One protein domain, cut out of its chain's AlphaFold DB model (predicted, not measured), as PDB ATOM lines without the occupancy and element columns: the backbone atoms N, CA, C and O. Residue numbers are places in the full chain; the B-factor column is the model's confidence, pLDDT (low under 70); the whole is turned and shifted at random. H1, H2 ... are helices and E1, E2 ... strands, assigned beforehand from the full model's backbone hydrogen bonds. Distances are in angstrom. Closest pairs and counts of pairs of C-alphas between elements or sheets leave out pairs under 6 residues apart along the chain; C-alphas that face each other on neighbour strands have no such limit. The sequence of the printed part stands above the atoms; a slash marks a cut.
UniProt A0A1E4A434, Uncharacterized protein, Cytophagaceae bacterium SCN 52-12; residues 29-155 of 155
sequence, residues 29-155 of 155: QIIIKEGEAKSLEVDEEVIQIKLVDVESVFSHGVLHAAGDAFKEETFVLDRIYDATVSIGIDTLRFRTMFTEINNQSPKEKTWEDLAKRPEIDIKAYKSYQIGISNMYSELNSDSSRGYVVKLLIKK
ATOM      1  N   GLN A  29      25.474  87.376   2.409       92.31
ATOM      2  CA  GLN A  29      24.231  87.771   1.750       92.31
ATOM      3  C   GLN A  29      23.104  87.925   2.768       92.31
ATOM      4  O   GLN A  29      22.861  87.020   3.565       92.31
ATOM      5  N   ILE A  30      22.367  89.031   2.691       92.62
ATOM      6  CA  ILE A  30      21.138  89.235   3.465       92.62
ATOM      7  C   ILE A  30      20.020  89.725   2.546       92.62
ATOM      8  O   ILE A  30      20.229  90.573   1.683       92.62
ATOM      9  N   ILE A  31      18.819  89.178   2.726       94.19
ATOM     10  CA  ILE A  31      17.608  89.600   2.015       94.19
ATOM     11  C   ILE A  31      16.739  90.364   3.002       94.19
ATOM     12  O   ILE A  31      16.317  89.772   3.993       94.19
ATOM     13  N   ILE A  32      16.452  91.631   2.737       93.81
ATOM     14  CA  ILE A  32      15.590  92.484   3.560       93.81
ATOM     15  C   ILE A  32      14.334  92.859   2.777       93.81
ATOM     16  O   ILE A  32      14.406  93.154   1.585       93.81
ATOM     17  N   LYS A  33      13.184  92.820   3.448       91.94
ATOM     18  CA  LYS A  33      11.898  93.225   2.883       91.94
ATOM     19  C   LYS A  33      11.476  94.551   3.492       91.94
ATOM     20  O   LYS A  33      11.777  94.830   4.653       91.94
ATOM     21  N   GLU A  34      10.799  95.370   2.708       88.19
ATOM     22  CA  GLU A  34      10.237  96.628   3.177       88.19
ATOM     23  C   GLU A  34       9.290  96.388   4.361       88.19
ATOM     24  O   GLU A  34       8.494  95.452   4.360       88.19
ATOM     25  N   GLY A  35       9.424  97.197   5.413       82.75
ATOM     26  CA  GLY A  35       8.659  97.029   6.654       82.75
ATOM     27  C   GLY A  35       9.214  95.982   7.631       82.75
ATOM     28  O   GLY A  35       8.875  96.040   8.813       82.75
ATOM     29  N   GLU A  36      10.129  95.106   7.205       87.25
ATOM     30  CA  GLU A  36      10.770  94.100   8.061       87.25
ATOM     31  C   GLU A  36      12.173  94.537   8.511       87.25
ATOM     32  O   GLU A  36      12.962  95.090   7.743       87.25
ATOM     33  N   ALA A  37      12.508  94.248   9.770       88.69
ATOM     34  CA  ALA A  37      13.874  94.339  10.276       88.69
ATOM     35  C   ALA A  37      14.488  92.937  10.356       88.69
ATOM     36  O   ALA A  37      13.817  91.977  10.741       88.69
ATOM     37  N   LYS A  38      15.771  92.824  10.017       91.38
ATOM     38  CA  LYS A  38      16.549  91.597  10.170       91.38
ATOM     39  C   LYS A  38      17.800  91.833  10.993       91.38
ATOM     40  O   LYS A  38      18.507  92.818  10.802       91.38
ATOM     41  N   SER A  39      18.094  90.869  11.852       88.50
ATOM     42  CA  SER A  39      19.370  90.778  12.549       88.50
ATOM     43  C   SER A  39      20.418  90.160  11.631       88.50
ATOM     44  O   SER A  39      20.173  89.124  11.010       88.50
ATOM     45  N   LEU A  40      21.587  90.781  11.573       85.12
ATOM     46  CA  LEU A  40      22.785  90.243  10.954       85.12
ATOM     47  C   LEU A  40      23.810  89.959  12.049       85.12
ATOM     48  O   LEU A  40      24.209  90.877  12.759       85.12
ATOM     49  N   GLU A  41      24.236  88.708  12.167       82.88
ATOM     50  CA  GLU A  41      25.317  88.320  13.072       82.88
ATOM     51  C   GLU A  41      26.638  88.338  12.299       82.88
ATOM     52  O   GLU A  41      26.808  87.578  11.343       82.88
ATOM     53  N   VAL A  42      27.558  89.228  12.677       75.00
ATOM     54  CA  VAL A  42      28.902  89.317  12.085       75.00
ATOM     55  C   VAL A  42      29.922  89.528  13.189       75.00
ATOM     56  O   VAL A  42      29.793  90.480  13.950       75.00
ATOM     57  N   ASP A  43      30.941  88.668  13.255       70.62
ATOM     58  CA  ASP A  43      32.053  88.782  14.209       70.62
ATOM     59  C   ASP A  43      31.586  89.052  15.657       70.62
ATOM     60  O   ASP A  43      32.108  89.933  16.332       70.62
ATOM     61  N   GLU A  44      30.567  88.310  16.114       76.81
ATOM     62  CA  GLU A  44      29.950  88.428  17.452       76.81
ATOM     63  C   GLU A  44      29.139  89.724  17.695       76.81
ATOM     64  O   GLU A  44      28.537  89.887  18.757       76.81
ATOM     65  N   GLU A  45      29.035  90.620  16.706       79.19
ATOM     66  CA  GLU A  45      28.103  91.752  16.710       79.19
ATOM     67  C   GLU A  45      26.757  91.364  16.076       79.19
ATOM     68  O   GLU A  45      26.700  90.767  15.000       79.19
ATOM     69  N   VAL A  46      25.651  91.777  16.707       87.00
ATOM     70  CA  VAL A  46      24.306  91.706  16.117       87.00
ATOM     71  C   VAL A  46      23.921  93.085  15.593       87.00
ATOM     72  O   VAL A  46      23.687  94.017  16.365       87.00
ATOM     73  N   ILE A  47      23.829  93.220  14.275       88.88
ATOM     74  CA  ILE A  47      23.495  94.472  13.596       88.88
ATOM     75  C   ILE A  47      22.059  94.383  13.080       88.88
ATOM     76  O   ILE A  47      21.716  93.474  12.331       88.88
ATOM     77  N   GLN A  48      21.210  95.338  13.457       93.38
ATOM     78  CA  GLN A  48      19.865  95.451  12.889       93.38
ATOM     79  C   GLN A  48      19.926  96.105  11.509       93.38
ATOM     80  O   GLN A  48      20.539  97.161  11.354       93.38
ATOM     81  N   ILE A  49      19.276  95.493  10.524       93.88
ATOM     82  CA  ILE A  49      19.193  95.982   9.147       93.88
ATOM     83  C   ILE A  49      17.728  96.079   8.747       93.88
ATOM     84  O   ILE A  49      16.957  95.140   8.947       93.88
ATOM     85  N   LYS A  50      17.339  97.207   8.155       95.00
ATOM     86  CA  LYS A  50      15.972  97.445   7.687       95.00
ATOM     87  C   LYS A  50      15.979  98.160   6.342       95.00
ATOM     88  O   LYS A  50      16.725  99.122   6.161       95.00
ATOM     89  N   LEU A  51      15.104  97.731   5.435       94.62
ATOM     90  CA  LEU A  51      14.770  98.507   4.243       94.62
ATOM     91  C   LEU A  51      13.767  99.592   4.649       94.62
ATOM     92  O   LEU A  51      12.666  99.278   5.106       94.62
ATOM     93  N   VAL A  52      14.193 100.852   4.577       93.06
ATOM     94  CA  VAL A  52      13.397 102.005   5.022       93.06
ATOM     95  C   VAL A  52      12.431 102.426   3.928       93.06
ATOM     96  O   VAL A  52      11.241 102.544   4.201       93.06
ATOM     97  N   ASP A  53      12.950 102.625   2.719       91.88
ATOM     98  CA  ASP A  53      12.181 102.978   1.532       91.88
ATOM     99  C   ASP A  53      12.911 102.546   0.251       91.88
ATOM    100  O   ASP A  53      14.112 102.234   0.249       91.88
ATOM    101  N   VAL A  54      12.148 102.522  -0.842       93.50
ATOM    102  CA  VAL A  54      12.651 102.418  -2.210       93.50
ATOM    103  C   VAL A  54      11.849 103.368  -3.093       93.50
ATOM    104  O   VAL A  54      10.636 103.226  -3.248       93.50
ATOM    105  N   GLU A  55      12.539 104.308  -3.725       92.75
ATOM    106  CA  GLU A  55      11.971 105.248  -4.683       92.75
ATOM    107  C   GLU A  55      12.385 104.864  -6.106       92.75
ATOM    108  O   GLU A  55      13.565 104.679  -6.404       92.75
ATOM    109  N   SER A  56      11.420 104.758  -7.023       90.44
ATOM    110  CA  SER A  56      11.730 104.597  -8.445       90.44
ATOM    111  C   SER A  56      12.108 105.952  -9.041       90.44
ATOM    112  O   SER A  56      11.303 106.879  -9.055       90.44
ATOM    113  N   VAL A  57      13.339 106.061  -9.541       92.31
ATOM    114  CA  VAL A  57      13.889 107.296 -10.121       92.31
ATOM    115  C   VAL A  57      13.632 107.350 -11.622       92.31
ATOM    116  O   VAL A  57      13.329 108.404 -12.177       92.31
ATOM    117  N   PHE A  58      13.797 106.215 -12.300       91.38
ATOM    118  CA  PHE A  58      13.679 106.127 -13.750       91.38
ATOM    119  C   PHE A  58      13.297 104.712 -14.179       91.38
ATOM    120  O   PHE A  58      13.714 103.734 -13.559       91.38
ATOM    121  N   SER A  59      12.543 104.610 -15.270       90.69
ATOM    122  CA  SER A  59      12.164 103.344 -15.888       90.69
ATOM    123  C   SER A  59      12.122 103.506 -17.405       90.69
ATOM    124  O   SER A  59      11.533 104.466 -17.910       90.69
ATOM    125  N   HIS A  60      12.744 102.581 -18.129       91.25
ATOM    126  CA  HIS A  60      12.747 102.539 -19.587       91.25
ATOM    127  C   HIS A  60      12.544 101.112 -20.081       91.25
ATOM    128  O   HIS A  60      13.294 100.217 -19.706       91.25
ATOM    129  N   GLY A  61      11.533 100.905 -20.924       89.44
ATOM    130  CA  GLY A  61      11.191  99.595 -21.467       89.44
ATOM    131  C   GLY A  61      11.295  99.551 -22.985       89.44
ATOM    132  O   GLY A  61      10.850 100.481 -23.660       89.44
ATOM    133  N   VAL A  62      11.825  98.451 -23.515       88.12
ATOM    134  CA  VAL A  62      11.879  98.153 -24.949       88.12
ATOM    135  C   VAL A  62      11.217  96.804 -25.206       88.12
ATOM    136  O   VAL A  62      11.547  95.799 -24.577       88.12
ATOM    137  N   LEU A  63      10.283  96.786 -26.158       86.12
ATOM    138  CA  LEU A  63       9.676  95.564 -26.670       86.12
ATOM    139  C   LEU A  63      10.423  95.122 -27.929       86.12
ATOM    140  O   LEU A  63      10.407  95.810 -28.951       86.12
ATOM    141  N   HIS A  64      11.062  93.961 -27.864       81.00
ATOM    142  CA  HIS A  64      11.639  93.305 -29.026       81.00
ATOM    143  C   HIS A  64      10.581  92.393 -29.643       81.00
ATOM    144  O   HIS A  64      10.279  91.319 -29.115       81.00
ATOM    145  N   ALA A  65      10.015  92.847 -30.762       71.94
ATOM    146  CA  ALA A  65       9.057  92.070 -31.531       71.94
ATOM    147  C   ALA A  65       9.694  90.754 -31.993       71.94
ATOM    148  O   ALA A  65      10.805  90.721 -32.535       71.94
ATOM    149  N   ALA A  66       8.967  89.664 -31.791       67.75
ATOM    150  CA  ALA A  66       9.318  88.371 -32.333       67.75
ATOM    151  C   ALA A  66       9.270  88.416 -33.868       67.75
ATOM    152  O   ALA A  66       8.237  88.711 -34.460       67.75
ATOM    153  N   GLY A  67      10.390  88.103 -34.527       60.62
ATOM    154  CA  GLY A  67      10.460  88.045 -35.995       60.62
ATOM    155  C   GLY A  67       9.634  86.915 -36.629       60.62
ATOM    156  O   GLY A  67       9.480  86.900 -37.843       60.62
ATOM    157  N   ASP A  68       9.093  86.000 -35.818       58.75
ATOM    158  CA  ASP A  68       8.267  84.867 -36.238       58.75
ATOM    159  C   ASP A  68       7.041  84.750 -35.321       58.75
ATOM    160  O   ASP A  68       7.159  84.939 -34.111       58.75
ATOM    161  N   ALA A  69       5.895  84.326 -35.865       57.25
ATOM    162  CA  ALA A  69       4.615  84.178 -35.150       57.25
ATOM    163  C   ALA A  69       4.619  83.184 -33.960       57.25
ATOM    164  O   ALA A  69       3.606  83.032 -33.284       57.25
ATOM    165  N   PHE A  70       5.740  82.497 -33.715       57.66
ATOM    166  CA  PHE A  70       5.912  81.482 -32.670       57.66
ATOM    167  C   PHE A  70       6.948  81.852 -31.598       57.66
ATOM    168  O   PHE A  70       7.199  81.043 -30.706       57.66
ATOM    169  N   LYS A  71       7.587  83.027 -31.675       63.06
ATOM    170  CA  LYS A  71       8.515  83.482 -30.628       63.06
ATOM    171  C   LYS A  71       7.785  84.436 -29.688       63.06
ATOM    172  O   LYS A  71       7.017  85.280 -30.134       63.06
ATOM    173  N   GLU A  72       8.009  84.280 -28.390       69.75
ATOM    174  CA  GLU A  72       7.501  85.223 -27.398       69.75
ATOM    175  C   GLU A  72       8.202  86.574 -27.564       69.75
ATOM    176  O   GLU A  72       9.411  86.638 -27.811       69.75
ATOM    177  N   GLU A  73       7.444  87.662 -27.444       79.75
ATOM    178  CA  GLU A  73       8.017  89.004 -27.431       79.75
ATOM    179  C   GLU A  73       8.919  89.153 -26.203       79.75
ATOM    180  O   GLU A  73       8.526  88.829 -25.081       79.75
ATOM    181  N   THR A  74      10.141  89.640 -26.410       83.19
ATOM    182  CA  THR A  74      11.062  89.902 -25.302       83.19
ATOM    183  C   THR A  74      10.897  91.349 -24.870       83.19
ATOM    184  O   THR A  74      11.185  92.270 -25.633       83.19
ATOM    185  N   PHE A  75      10.434  91.557 -23.646       86.31
ATOM    186  CA  PHE A  75      10.330  92.866 -23.024       86.31
ATOM    187  C   PHE A  75      11.485  93.052 -22.046       86.31
ATOM    188  O   PHE A  75      11.617  92.296 -21.082       86.31
ATOM    189  N   VAL A  76      12.316  94.055 -22.313       88.56
ATOM    190  CA  VAL A  76      13.451  94.446 -21.472       88.56
ATOM    191  C   VAL A  76      13.101  95.757 -20.789       88.56
ATOM    192  O   VAL A  76      12.654  96.691 -21.451       88.56
ATOM    193  N   LEU A  77      13.292  95.831 -19.476       89.44
ATOM    194  CA  LEU A  77      12.940  96.977 -18.650       89.44
ATOM    195  C   LEU A  77      14.109  97.358 -17.744       89.44
ATOM    196  O   LEU A  77      14.412  96.663 -16.777       89.44
ATOM    197  N   ASP A  78      14.733  98.492 -18.033       90.19
ATOM    198  CA  ASP A  78      15.778  99.081 -17.209       90.19
ATOM    199  C   ASP A  78      15.162 100.019 -16.177       90.19
ATOM    200  O   ASP A  78      14.410 100.935 -16.515       90.19
ATOM    201  N   ARG A  79      15.503  99.821 -14.905       91.00
ATOM    202  CA  ARG A  79      14.992 100.628 -13.797       91.00
ATOM    203  C   ARG A  79      16.115 101.141 -12.924       91.00
ATOM    204  O   ARG A  79      17.016 100.392 -12.557       91.00
ATOM    205  N   ILE A  80      16.028 102.415 -12.565       91.88
ATOM    206  CA  ILE A  80      16.877 103.053 -11.563       91.88
ATOM    207  C   ILE A  80      16.023 103.322 -10.340       91.88
ATOM    208  O   ILE A  80      14.917 103.856 -10.444       91.88
ATOM    209  N   TYR A  81      16.582 103.008  -9.185       93.25
ATOM    210  CA  TYR A  81      15.953 103.253  -7.909       93.25
ATOM    211  C   TYR A  81      16.937 103.896  -6.946       93.25
ATOM    212  O   TYR A  81      18.142 103.624  -7.008       93.25
ATOM    213  N   ASP A  82      16.384 104.661  -6.018       95.44
ATOM    214  CA  ASP A  82      17.051 105.066  -4.795       95.44
ATOM    215  C   ASP A  82      16.508 104.199  -3.654       95.44
ATOM    216  O   ASP A  82      15.312 104.190  -3.390       95.44
ATOM    217  N   ALA A  83      17.375 103.420  -3.011       95.44
ATOM    218  CA  ALA A  83      17.023 102.560  -1.885       95.44
ATOM    219  C   ALA A  83      17.706 103.060  -0.612       95.44
ATOM    220  O   ALA A  83      18.934 103.236  -0.586       95.44
ATOM    221  N   THR A  84      16.926 103.242   0.453       95.81
ATOM    222  CA  THR A  84      17.439 103.635   1.766       95.81
ATOM    223  C   THR A  84      17.434 102.443   2.710       95.81
ATOM    224  O   THR A  84      16.393 101.870   3.034       95.81
ATOM    225  N   VAL A  85      18.618 102.085   3.200       95.88
ATOM    226  CA  VAL A  85      18.820 100.980   4.138       95.88
ATOM    227  C   VAL A  85      19.318 101.538   5.462       95.88
ATOM    228  O   VAL A  85      20.354 102.195   5.520       95.88
ATOM    229  N   SER A  86      18.599 101.243   6.539       94.94
ATOM    230  CA  SER A  86      19.084 101.465   7.899       94.94
ATOM    231  C   SER A  86      19.963 100.287   8.304       94.94
ATOM    232  O   SER A  86      19.551  99.136   8.145       94.94
ATOM    233  N   ILE A  87      21.142 100.566   8.853       92.75
ATOM    234  CA  ILE A  87      22.065  99.561   9.382       92.75
ATOM    235  C   ILE A  87      22.652 100.035  10.713       92.75
ATOM    236  O   ILE A  87      23.379 101.024  10.784       92.75
ATOM    237  N   GLY A  88      22.311  99.338  11.797       90.62
ATOM    238  CA  GLY A  88      22.623  99.798  13.147       90.62
ATOM    239  C   GLY A  88      22.036 101.189  13.397       90.62
ATOM    240  O   GLY A  88      20.822 101.367  13.344       90.62
ATOM    241  N   ILE A  89      22.908 102.161  13.665       89.44
ATOM    242  CA  ILE A  89      22.538 103.570  13.881       89.44
ATOM    243  C   ILE A  89      22.613 104.424  12.608       89.44
ATOM    244  O   ILE A  89      22.160 105.567  12.615       89.44
ATOM    245  N   ASP A  90      23.193 103.887  11.534       93.81
ATOM    246  CA  ASP A  90      23.452 104.619  10.301       93.81
ATOM    247  C   ASP A  90      22.370 104.354   9.254       93.81
ATOM    248  O   ASP A  90      21.626 103.370   9.289       93.81
ATOM    249  N   THR A  91      22.297 105.253   8.277       95.38
ATOM    250  CA  THR A  91      21.431 105.118   7.108       95.38
ATOM    251  C   THR A  91      22.264 105.250   5.843       95.38
ATOM    252  O   THR A  91      22.927 106.263   5.622       95.38
ATOM    253  N   LEU A  92      22.215 104.225   5.000       95.81
ATOM    254  CA  LEU A  92      22.919 104.159   3.727       95.81
ATOM    255  C   LEU A  92      21.927 104.349   2.583       95.81
ATOM    256  O   LEU A  92      20.884 103.701   2.538       95.81
ATOM    257  N   ARG A  93      22.274 105.227   1.642       96.38
ATOM    258  CA  ARG A  93      21.480 105.479   0.436       96.38
ATOM    259  C   ARG A  93      22.201 104.942  -0.786       96.38
ATOM    260  O   ARG A  93      23.366 105.277  -1.019       96.38
ATOM    261  N   PHE A  94      21.496 104.144  -1.570       96.38
ATOM    262  CA  PHE A  94      22.009 103.513  -2.777       96.38
ATOM    263  C   PHE A  94      21.207 103.986  -3.976       96.38
ATOM    264  O   PHE A  94      19.990 103.863  -3.966       96.38
ATOM    265  N   ARG A  95      21.889 104.442  -5.028       94.62
ATOM    266  CA  ARG A  95      21.281 104.592  -6.351       94.62
ATOM    267  C   ARG A  95      21.705 103.408  -7.199       94.62
ATOM    268  O   ARG A  95      22.869 103.328  -7.579       94.62
ATOM    269  N   THR A  96      20.786 102.495  -7.482       91.31
ATOM    270  CA  THR A  96      21.088 101.240  -8.183       91.31
ATOM    271  C   THR A  96      20.216 101.071  -9.418       91.31
ATOM    272  O   THR A  96      19.057 101.485  -9.450       91.31
ATOM    273  N   MET A  97      20.796 100.460 -10.448       90.75
ATOM    274  CA  MET A  97      20.120 100.107 -11.693       90.75
ATOM    275  C   MET A  97      19.984  98.589 -11.819       90.75
ATOM    276  O   MET A  97      20.963  97.874 -11.581       90.75
ATOM    277  N   PHE A  98      18.808  98.127 -12.243       90.50
ATOM    278  CA  PHE A  98      18.518  96.732 -12.570       90.50
ATOM    279  C   PHE A  98      17.792  96.626 -13.909       90.50
ATOM    280  O   PHE A  98      16.956  97.469 -14.231       90.50
ATOM    281  N   THR A  99      18.109  95.571 -14.653       88.50
ATOM    282  CA  THR A  99      17.437  95.213 -15.903       88.50
ATOM    283  C   THR A  99      16.564  93.994 -15.647       88.50
ATOM    284  O   THR A  99      17.056  92.937 -15.247       88.50
ATOM    285  N   GLU A 100      15.268  94.142 -15.880       87.19
ATOM    286  CA  GLU A 100      14.282  93.067 -15.852       87.19
ATOM    287  C   GLU A 100      14.032  92.602 -17.291       87.19
ATOM    288  O   GLU A 100      13.865  93.418 -18.195       87.19
ATOM    289  N   ILE A 101      14.000  91.292 -17.514       87.19
ATOM    290  CA  ILE A 101      13.614  90.705 -18.799       87.19
ATOM    291  C   ILE A 101      12.423  89.799 -18.520       87.19
ATOM    292  O   ILE A 101      12.479  88.975 -17.604       87.19
ATOM    293  N   ASN A 102      11.332  89.962 -19.269       85.44
ATOM    294  CA  ASN A 102      10.173  89.092 -19.101       85.44
ATOM    295  C   ASN A 102      10.571  87.616 -19.273       85.44
ATOM    296  O   ASN A 102      11.456  87.268 -20.054       85.44
ATOM    297  N   ASN A 103       9.930  86.742 -18.500       82.31
ATOM    298  CA  ASN A 103      10.198  85.299 -18.484       82.31
ATOM    299  C   ASN A 103      11.634  84.916 -18.067       82.31
ATOM    300  O   ASN A 103      12.032  83.761 -18.222       82.31
ATOM    301  N   GLN A 104      12.400  85.846 -17.487       84.25
ATOM    302  CA  GLN A 104      13.704  85.578 -16.887       84.25
ATOM    303  C   GLN A 104      13.740  86.057 -15.438       84.25
ATOM    304  O   GLN A 104      13.191  87.101 -15.085       84.25
ATOM    305  N   SER A 105      14.413  85.289 -14.584       81.19
ATOM    306  CA  SER A 105      14.672  85.722 -13.212       81.19
ATOM    307  C   SER A 105      15.582  86.957 -13.211       81.19
ATOM    308  O   SER A 105      16.535  86.994 -13.995       81.19
ATOM    309  N   PRO A 106      15.353  87.941 -12.319       79.75
ATOM    310  CA  PRO A 106      16.236  89.093 -12.184       79.75
ATOM    311  C   PRO A 106      17.680  88.652 -11.946       79.75
ATOM    312  O   PRO A 106      17.954  87.834 -11.063       79.75
ATOM    313  N   LYS A 107      18.609  89.185 -12.743       84.69
ATOM    314  CA  LYS A 107      20.028  88.860 -12.611       84.69
ATOM    315  C   LYS A 107      20.611  89.581 -11.400       84.69
ATOM    316  O   LYS A 107      20.646  90.808 -11.358       84.69
ATOM    317  N   GLU A 108      21.133  88.812 -10.452       92.50
ATOM    318  CA  GLU A 108      21.869  89.365  -9.320       92.50
ATOM    319  C   GLU A 108      23.253  89.868  -9.762       92.50
ATOM    320  O   GLU A 108      23.966  89.188 -10.506       92.50
ATOM    321  N   LYS A 109      23.650  91.049  -9.282       94.06
ATOM    322  CA  LYS A 109      25.018  91.566  -9.400       94.06
ATOM    323  C   LYS A 109      25.925  90.804  -8.441       94.06
ATOM    324  O   LYS A 109      25.601  90.665  -7.259       94.06
ATOM    325  N   THR A 110      27.076  90.353  -8.927       94.88
ATOM    326  CA  THR A 110      28.118  89.809  -8.047       94.88
ATOM    327  C   THR A 110      28.896  90.939  -7.371       94.88
ATOM    328  O   THR A 110      28.737  92.114  -7.709       94.88
ATOM    329  N   TRP A 111      29.773  90.607  -6.420       95.19
ATOM    330  CA  TRP A 111      30.648  91.617  -5.823       95.19
ATOM    331  C   TRP A 111      31.573  92.253  -6.865       95.19
ATOM    332  O   TRP A 111      31.806  93.456  -6.841       95.19
ATOM    333  N   GLU A 112      32.051  91.459  -7.823       95.44
ATOM    334  CA  GLU A 112      32.886  91.915  -8.933       95.44
ATOM    335  C   GLU A 112      32.132  92.883  -9.850       95.44
ATOM    336  O   GLU A 112      32.741  93.806 -10.385       95.44
ATOM    337  N   ASP A 113      30.819  92.709 -10.023       94.75
ATOM    338  CA  ASP A 113      29.994  93.666 -10.761       94.75
ATOM    339  C   ASP A 113      29.891  95.009 -10.030       94.75
ATOM    340  O   ASP A 113      30.066  96.052 -10.656       94.75
ATOM    341  N   LEU A 114      29.667  94.989  -8.712       95.06
ATOM    342  CA  LEU A 114      29.591  96.199  -7.878       95.06
ATOM    343  C   LEU A 114      30.948  96.915  -7.785       95.06
ATOM    344  O   LEU A 114      31.033  98.140  -7.851       95.06
ATOM    345  N   ALA A 115      32.035  96.148  -7.699       94.50
ATOM    346  CA  ALA A 115      33.398  96.663  -7.606       94.50
ATOM    347  C   ALA A 115      33.892  97.348  -8.894       94.50
ATOM    348  O   ALA A 115      34.960  97.957  -8.880       94.50
ATOM    349  N   LYS A 116      33.134  97.296 -10.000       95.00
ATOM    350  CA  LYS A 116      33.427  98.085 -11.208       95.00
ATOM    351  C   LYS A 116      33.214  99.586 -10.988       95.00
ATOM    352  O   LYS A 116      33.831 100.377 -11.697       95.00
ATOM    353  N   ARG A 117      32.331  99.974 -10.057       92.44
ATOM    354  CA  ARG A 117      31.986 101.374  -9.732       92.44
ATOM    355  C   ARG A 117      31.788 101.543  -8.218       92.44
ATOM    356  O   ARG A 117      30.687 101.873  -7.765       92.44
ATOM    357  N   PRO A 118      32.827 101.280  -7.409       91.88
ATOM    358  CA  PRO A 118      32.704 101.178  -5.957       91.88
ATOM    359  C   PRO A 118      32.183 102.469  -5.308       91.88
ATOM    360  O   PRO A 118      31.440 102.408  -4.338       91.88
ATOM    361  N   GLU A 119      32.504 103.640  -5.853       90.75
ATOM    362  CA  GLU A 119      32.037 104.935  -5.349       90.75
ATOM    363  C   GLU A 119      30.514 105.133  -5.468       90.75
ATOM    364  O   GLU A 119      29.909 105.903  -4.713       90.75
ATOM    365  N   ILE A 120      29.878 104.406  -6.387       89.88
ATOM    366  CA  ILE A 120      28.438 104.475  -6.645       89.88
ATOM    367  C   ILE A 120      27.727 103.302  -5.981       89.88
ATOM    368  O   ILE A 120      26.809 103.519  -5.187       89.88
ATOM    369  N   ASP A 121      28.188 102.089  -6.277       93.25
ATOM    370  CA  ASP A 121      27.478 100.845  -5.986       93.25
ATOM    371  C   ASP A 121      27.799 100.267  -4.596       93.25
ATOM    372  O   ASP A 121      27.073  99.392  -4.116       93.25
ATOM    373  N   ILE A 122      28.850 100.762  -3.929       96.31
ATOM    374  CA  ILE A 122      29.293 100.281  -2.618       96.31
ATOM    375  C   ILE A 122      29.259 101.424  -1.595       96.31
ATOM    376  O   ILE A 122      29.699 102.548  -1.844       96.31
ATOM    377  N   LYS A 123      28.726 101.136  -0.404       96.19
ATOM    378  CA  LYS A 123      28.720 102.043   0.749       96.19
ATOM    379  C   LYS A 123      29.487 101.426   1.906       96.19
ATOM    380  O   LYS A 123      29.370 100.234   2.171       96.19
ATOM    381  N   ALA A 124      30.279 102.253   2.578       93.44
ATOM    382  CA  ALA A 124      31.016 101.847   3.763       93.44
ATOM    383  C   ALA A 124      30.140 101.991   5.016       93.44
ATOM    384  O   ALA A 124      29.409 102.971   5.157       93.44
ATOM    385  N   TYR A 125      30.258 101.036   5.932       91.19
ATOM    386  CA  TYR A 125      29.699 101.082   7.278       91.19
ATOM    387  C   TYR A 125      30.701 100.444   8.238       91.19
ATOM    388  O   TYR A 125      30.949  99.241   8.169       91.19
ATOM    389  N   LYS A 126      31.301 101.240   9.130       89.06
ATOM    390  CA  LYS A 126      32.448 100.814   9.954       89.06
ATOM    391  C   LYS A 126      33.540 100.152   9.082       89.06
ATOM    392  O   LYS A 126      34.032 100.771   8.144       89.06
ATOM    393  N   SER A 127      33.905  98.906   9.385       87.94
ATOM    394  CA  SER A 127      34.852  98.081   8.633       87.94
ATOM    395  C   SER A 127      34.202  97.269   7.511       87.94
ATOM    396  O   SER A 127      34.833  96.353   7.012       87.94
ATOM    397  N   TYR A 128      32.940  97.525   7.169       89.44
ATOM    398  CA  TYR A 128      32.207  96.774   6.157       89.44
ATOM    399  C   TYR A 128      31.948  97.616   4.915       89.44
ATOM    400  O   TYR A 128      31.758  98.832   4.970       89.44
ATOM    401  N   GLN A 129      31.881  96.929   3.789       93.94
ATOM    402  CA  GLN A 129      31.430  97.407   2.502       93.94
ATOM    403  C   GLN A 129      30.125  96.698   2.156       93.94
ATOM    404  O   GLN A 129      30.006  95.481   2.297       93.94
ATOM    405  N   ILE A 130      29.142  97.458   1.695       95.25
ATOM    406  CA  ILE A 130      27.786  96.974   1.455       95.25
ATOM    407  C   ILE A 130      27.366  97.405   0.061       95.25
ATOM    408  O   ILE A 130      27.575  98.558  -0.307       95.25
ATOM    409  N   GLY A 131      26.749  96.507  -0.698       96.38
ATOM    410  CA  GLY A 131      26.149  96.835  -1.987       96.38
ATOM    411  C   GLY A 131      24.869  96.049  -2.240       96.38
ATOM    412  O   GLY A 131      24.644  94.997  -1.641       96.38
ATOM    413  N   ILE A 132      24.013  96.571  -3.118       96.75
ATOM    414  CA  ILE A 132      22.746  95.925  -3.482       96.75
ATOM    415  C   ILE A 132      22.989  94.988  -4.669       96.75
ATOM    416  O   ILE A 132      23.219  95.455  -5.786       96.75
ATOM    417  N   SER A 133      22.904  93.673  -4.451       96.31
ATOM    418  CA  SER A 133      23.033  92.687  -5.532       96.31
ATOM    419  C   SER A 133      21.762  92.513  -6.336       96.31
ATOM    420  O   SER A 133      21.838  92.229  -7.527       96.31
ATOM    421  N   ASN A 134      20.599  92.656  -5.712       94.25
ATOM    422  CA  ASN A 134      19.328  92.507  -6.400       94.25
ATOM    423  C   ASN A 134      18.233  93.305  -5.704       94.25
ATOM    424  O   ASN A 134      18.312  93.575  -4.502       94.25
ATOM    425  N   MET A 135      17.197  93.643  -6.458       91.69
ATOM    426  CA  MET A 135      16.001  94.273  -5.933       91.69
ATOM    427  C   MET A 135      14.813  93.984  -6.830       91.69
ATOM    428  O   MET A 135      14.916  94.038  -8.053       91.69
ATOM    429  N   TYR A 136      13.680  93.698  -6.208       88.62
ATOM    430  CA  TYR A 136      12.463  93.337  -6.911       88.62
ATOM    431  C   TYR A 136      11.249  93.562  -6.007       88.62
ATOM    432  O   TYR A 136      11.384  93.676  -4.791       88.62
ATOM    433  N   SER A 137      10.058  93.671  -6.594       87.38
ATOM    434  CA  SER A 137       8.816  93.802  -5.826       87.38
ATOM    435  C   SER A 137       8.201  92.431  -5.554       87.38
ATOM    436  O   SER A 137       8.036  91.653  -6.497       87.38
ATOM    437  N   GLU A 138       7.771  92.173  -4.325       87.50
ATOM    438  CA  GLU A 138       6.941  91.019  -3.964       87.50
ATOM    439  C   GLU A 138       5.576  91.487  -3.431       87.50
ATOM    440  O   GLU A 138       5.398  92.639  -3.032       87.50
ATOM    441  N   LEU A 139       4.589  90.587  -3.447       84.44
ATOM    442  CA  LEU A 139       3.340  90.782  -2.712       84.44
ATOM    443  C   LEU A 139       3.599  90.546  -1.221       84.44
ATOM    444  O   LEU A 139       4.097  89.491  -0.830       84.44
ATOM    445  N   ASN A 140       3.225  91.522  -0.405       75.19
ATOM    446  CA  ASN A 140       3.214  91.417   1.043       75.19
ATOM    447  C   ASN A 140       2.010  90.584   1.509       75.19
ATOM    448  O   ASN A 140       1.042  90.360   0.775       75.19
ATOM    449  N   SER A 141       2.053  90.143   2.768       77.38
ATOM    450  CA  SER A 141       0.981  89.361   3.403       77.38
ATOM    451  C   SER A 141      -0.359  90.102   3.481       77.38
ATOM    452  O   SER A 141      -1.408  89.465   3.555       77.38
ATOM    453  N   ASP A 142      -0.341  91.434   3.419       78.56
ATOM    454  CA  ASP A 142      -1.506  92.319   3.433       78.56
ATOM    455  C   ASP A 142      -2.011  92.697   2.025       78.56
ATOM    456  O   ASP A 142      -2.834  93.596   1.878       78.56
ATOM    457  N   SER A 143      -1.553  92.000   0.978       70.56
ATOM    458  CA  SER A 143      -1.864  92.281  -0.437       70.56
ATOM    459  C   SER A 143      -1.329  93.613  -0.978       70.56
ATOM    460  O   SER A 143      -1.592  93.940  -2.139       70.56
ATOM    461  N   SER A 144      -0.549  94.371  -0.199       80.19
ATOM    462  CA  SER A 144       0.263  95.464  -0.740       80.19
ATOM    463  C   SER A 144       1.463  94.899  -1.513       80.19
ATOM    464  O   SER A 144       1.830  93.736  -1.355       80.19
ATOM    465  N   ARG A 145       2.073  95.692  -2.399       83.56
ATOM    466  CA  ARG A 145       3.382  95.350  -2.973       83.56
ATOM    467  C   ARG A 145       4.457  96.078  -2.183       83.56
ATOM    468  O   ARG A 145       4.348  97.287  -2.013       83.56
ATOM    469  N   GLY A 146       5.472  95.343  -1.749       88.56
ATOM    470  CA  GLY A 146       6.661  95.886  -1.100       88.56
ATOM    471  C   GLY A 146       7.914  95.540  -1.889       88.56
ATOM    472  O   GLY A 146       7.921  94.606  -2.700       88.56
ATOM    473  N   TYR A 147       8.984  96.289  -1.655       92.00
ATOM    474  CA  TYR A 147      10.282  95.951  -2.224       92.00
ATOM    475  C   TYR A 147      11.039  94.941  -1.365       92.00
ATOM    476  O   TYR A 147      10.994  94.943  -0.134       92.00
ATOM    477  N   VAL A 148      11.779  94.079  -2.048       92.31
ATOM    478  CA  VAL A 148      12.753  93.163  -1.469       92.31
ATOM    479  C   VAL A 148      14.116  93.530  -2.023       92.31
ATOM    480  O   VAL A 148      14.293  93.650  -3.236       92.31
ATOM    481  N   VAL A 149      15.083  93.707  -1.131       94.75
ATOM    482  CA  VAL A 149      16.459  94.076  -1.454       94.75
ATOM    483  C   VAL A 149      17.388  92.975  -0.962       94.75
ATOM    484  O   VAL A 149      17.321  92.547   0.192       94.75
ATOM    485  N   LYS A 150      18.285  92.526  -1.837       95.44
ATOM    486  CA  LYS A 150      19.371  91.611  -1.493       95.44
ATOM    487  C   LYS A 150      20.667  92.402  -1.382       95.44
ATOM    488  O   LYS A 150      21.077  93.065  -2.335       95.44
ATOM    489  N   LEU A 151      21.298  92.340  -0.218       95.50
ATOM    490  CA  LEU A 151      22.570  92.993   0.060       95.50
ATOM    491  C   LEU A 151      23.705  91.972   0.033       95.50
ATOM    492  O   LEU A 151      23.554  90.851   0.525       95.50
ATOM    493  N   LEU A 152      24.845  92.403  -0.498       95.12
ATOM    494  CA  LEU A 152      26.146  91.780  -0.289       95.12
ATOM    495  C   LEU A 152      26.920  92.611   0.724       95.12
ATOM    496  O   LEU A 152      26.954  93.837   0.619       95.12
ATOM    497  N   ILE A 153      27.544  91.938   1.682       91.94
ATOM    498  CA  ILE A 153      28.305  92.556   2.763       91.94
ATOM    499  C   ILE A 153      29.688  91.915   2.785       91.94
ATOM    500  O   ILE A 153      29.818  90.699   2.933       91.94
ATOM    501  N   LYS A 154      30.721  92.736   2.623       90.44
ATOM    502  CA  LYS A 154      32.130  92.337   2.669       90.44
ATOM    503  C   LYS A 154      32.851  93.138   3.756       90.44
ATOM    504  O   LYS A 154      32.455  94.264   4.031       90.44
ATOM    505  N   LYS A 155      33.872  92.563   4.384       84.25
ATOM    506  CA  LYS A 155      34.794  93.272   5.280       84.25
ATOM    507  C   LYS A 155      35.979  93.838   4.496       84.25
ATOM    508  O   LYS A 155      36.343  93.211   3.475       84.25
TER     509      LYS A 155
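Overview. This is residues 29 to 155 of the 155 residues of an uncharacterized protein of Cytophagaceae bacterium SCN 52-12 (UniProt A0A1E4A434). Two strongly twisted four-stranded sheets stand partly face to face with their strands crossed; the larger, curled sheet E2 E3 E4 E5 wraps partly round the other, E1 E8 E7 E6. The long hairpin E3 and E4 runs along the longest axis, with residues 65 to 73 at one end of it, and the short helices H1 and H2 sit beside E7. The printed part has 127 residues, with eight named strands and two named helices in the order E1 E2 E3 E4 E5 H1 H2 E6 E7 E8; it is mostly strand, and both sheets are antiparallel. It is only just compact, close to loose, with a radius of gyration of the C-alphas of 16.5 A, and only just elongated, spanning 58 by 38 by 24 A.

Arrangement. E2, residues 37 to 42, E3, residues 45 to 64, E4, residues 74 to 87, and E5, residues 90 to 101, form a meander, each strand the antiparallel neighbour of the one before. Within hydrogen-bond range are N 40 and O 47 between E2 and E3, 2.8 A, N 60 and O 78 between E3 and E4, 2.8 A, and N 83 and O 94 between E4 and E5, 2.8 A. E3 bends by 66 degrees at residue 58 and E4 by 52 degrees at residue 82. In the other sheet, E6, residues 122 to 125, E7, residues 128 to 139, and E8, residues 145 to 154, form a second meander, and E1, residues 29 to 33, is an edge strand beside E8. N 123 and O 130 are 2.8 A apart, N 148 and O 136 2.8 A, and N 32 and O 149 2.8 A, each within hydrogen-bond range. Between the sheets, the closest C-alphas of E1 and E3 are those of Ile 32 and Leu 51, 6.1 A, and those of E5 and E7 are Thr 96 and Ile 132, 7.3 A. E4 and E7 are apart. H1, residues 111 to 114, and H2, residues 118 to 121, only graze the sheet E1 E8 E7 E6; both are too short for an O i to N i+4 pair.

Along the chain. E3 is 48.6 A long from first to last C-alpha, E4 37.6 A, E5 33.7 A, E7 30.8 A and E8 29.5 A. E1 begins at C-alpha 29 (24.231, 87.771, 1.750), E3 ends at C-alpha 64 (11.639, 93.305, -29.026), and E8 ends at C-alpha 154 (32.130, 92.337, 2.669).

Size, cuts and confidence. The C-alphas of Glu 44 and Ala 69, 58.5 A apart, are the two farthest apart. The printed part has no cut and no long link. The mean pLDDT of the printed part is 88.1, and residues 66 to 72 are under 70.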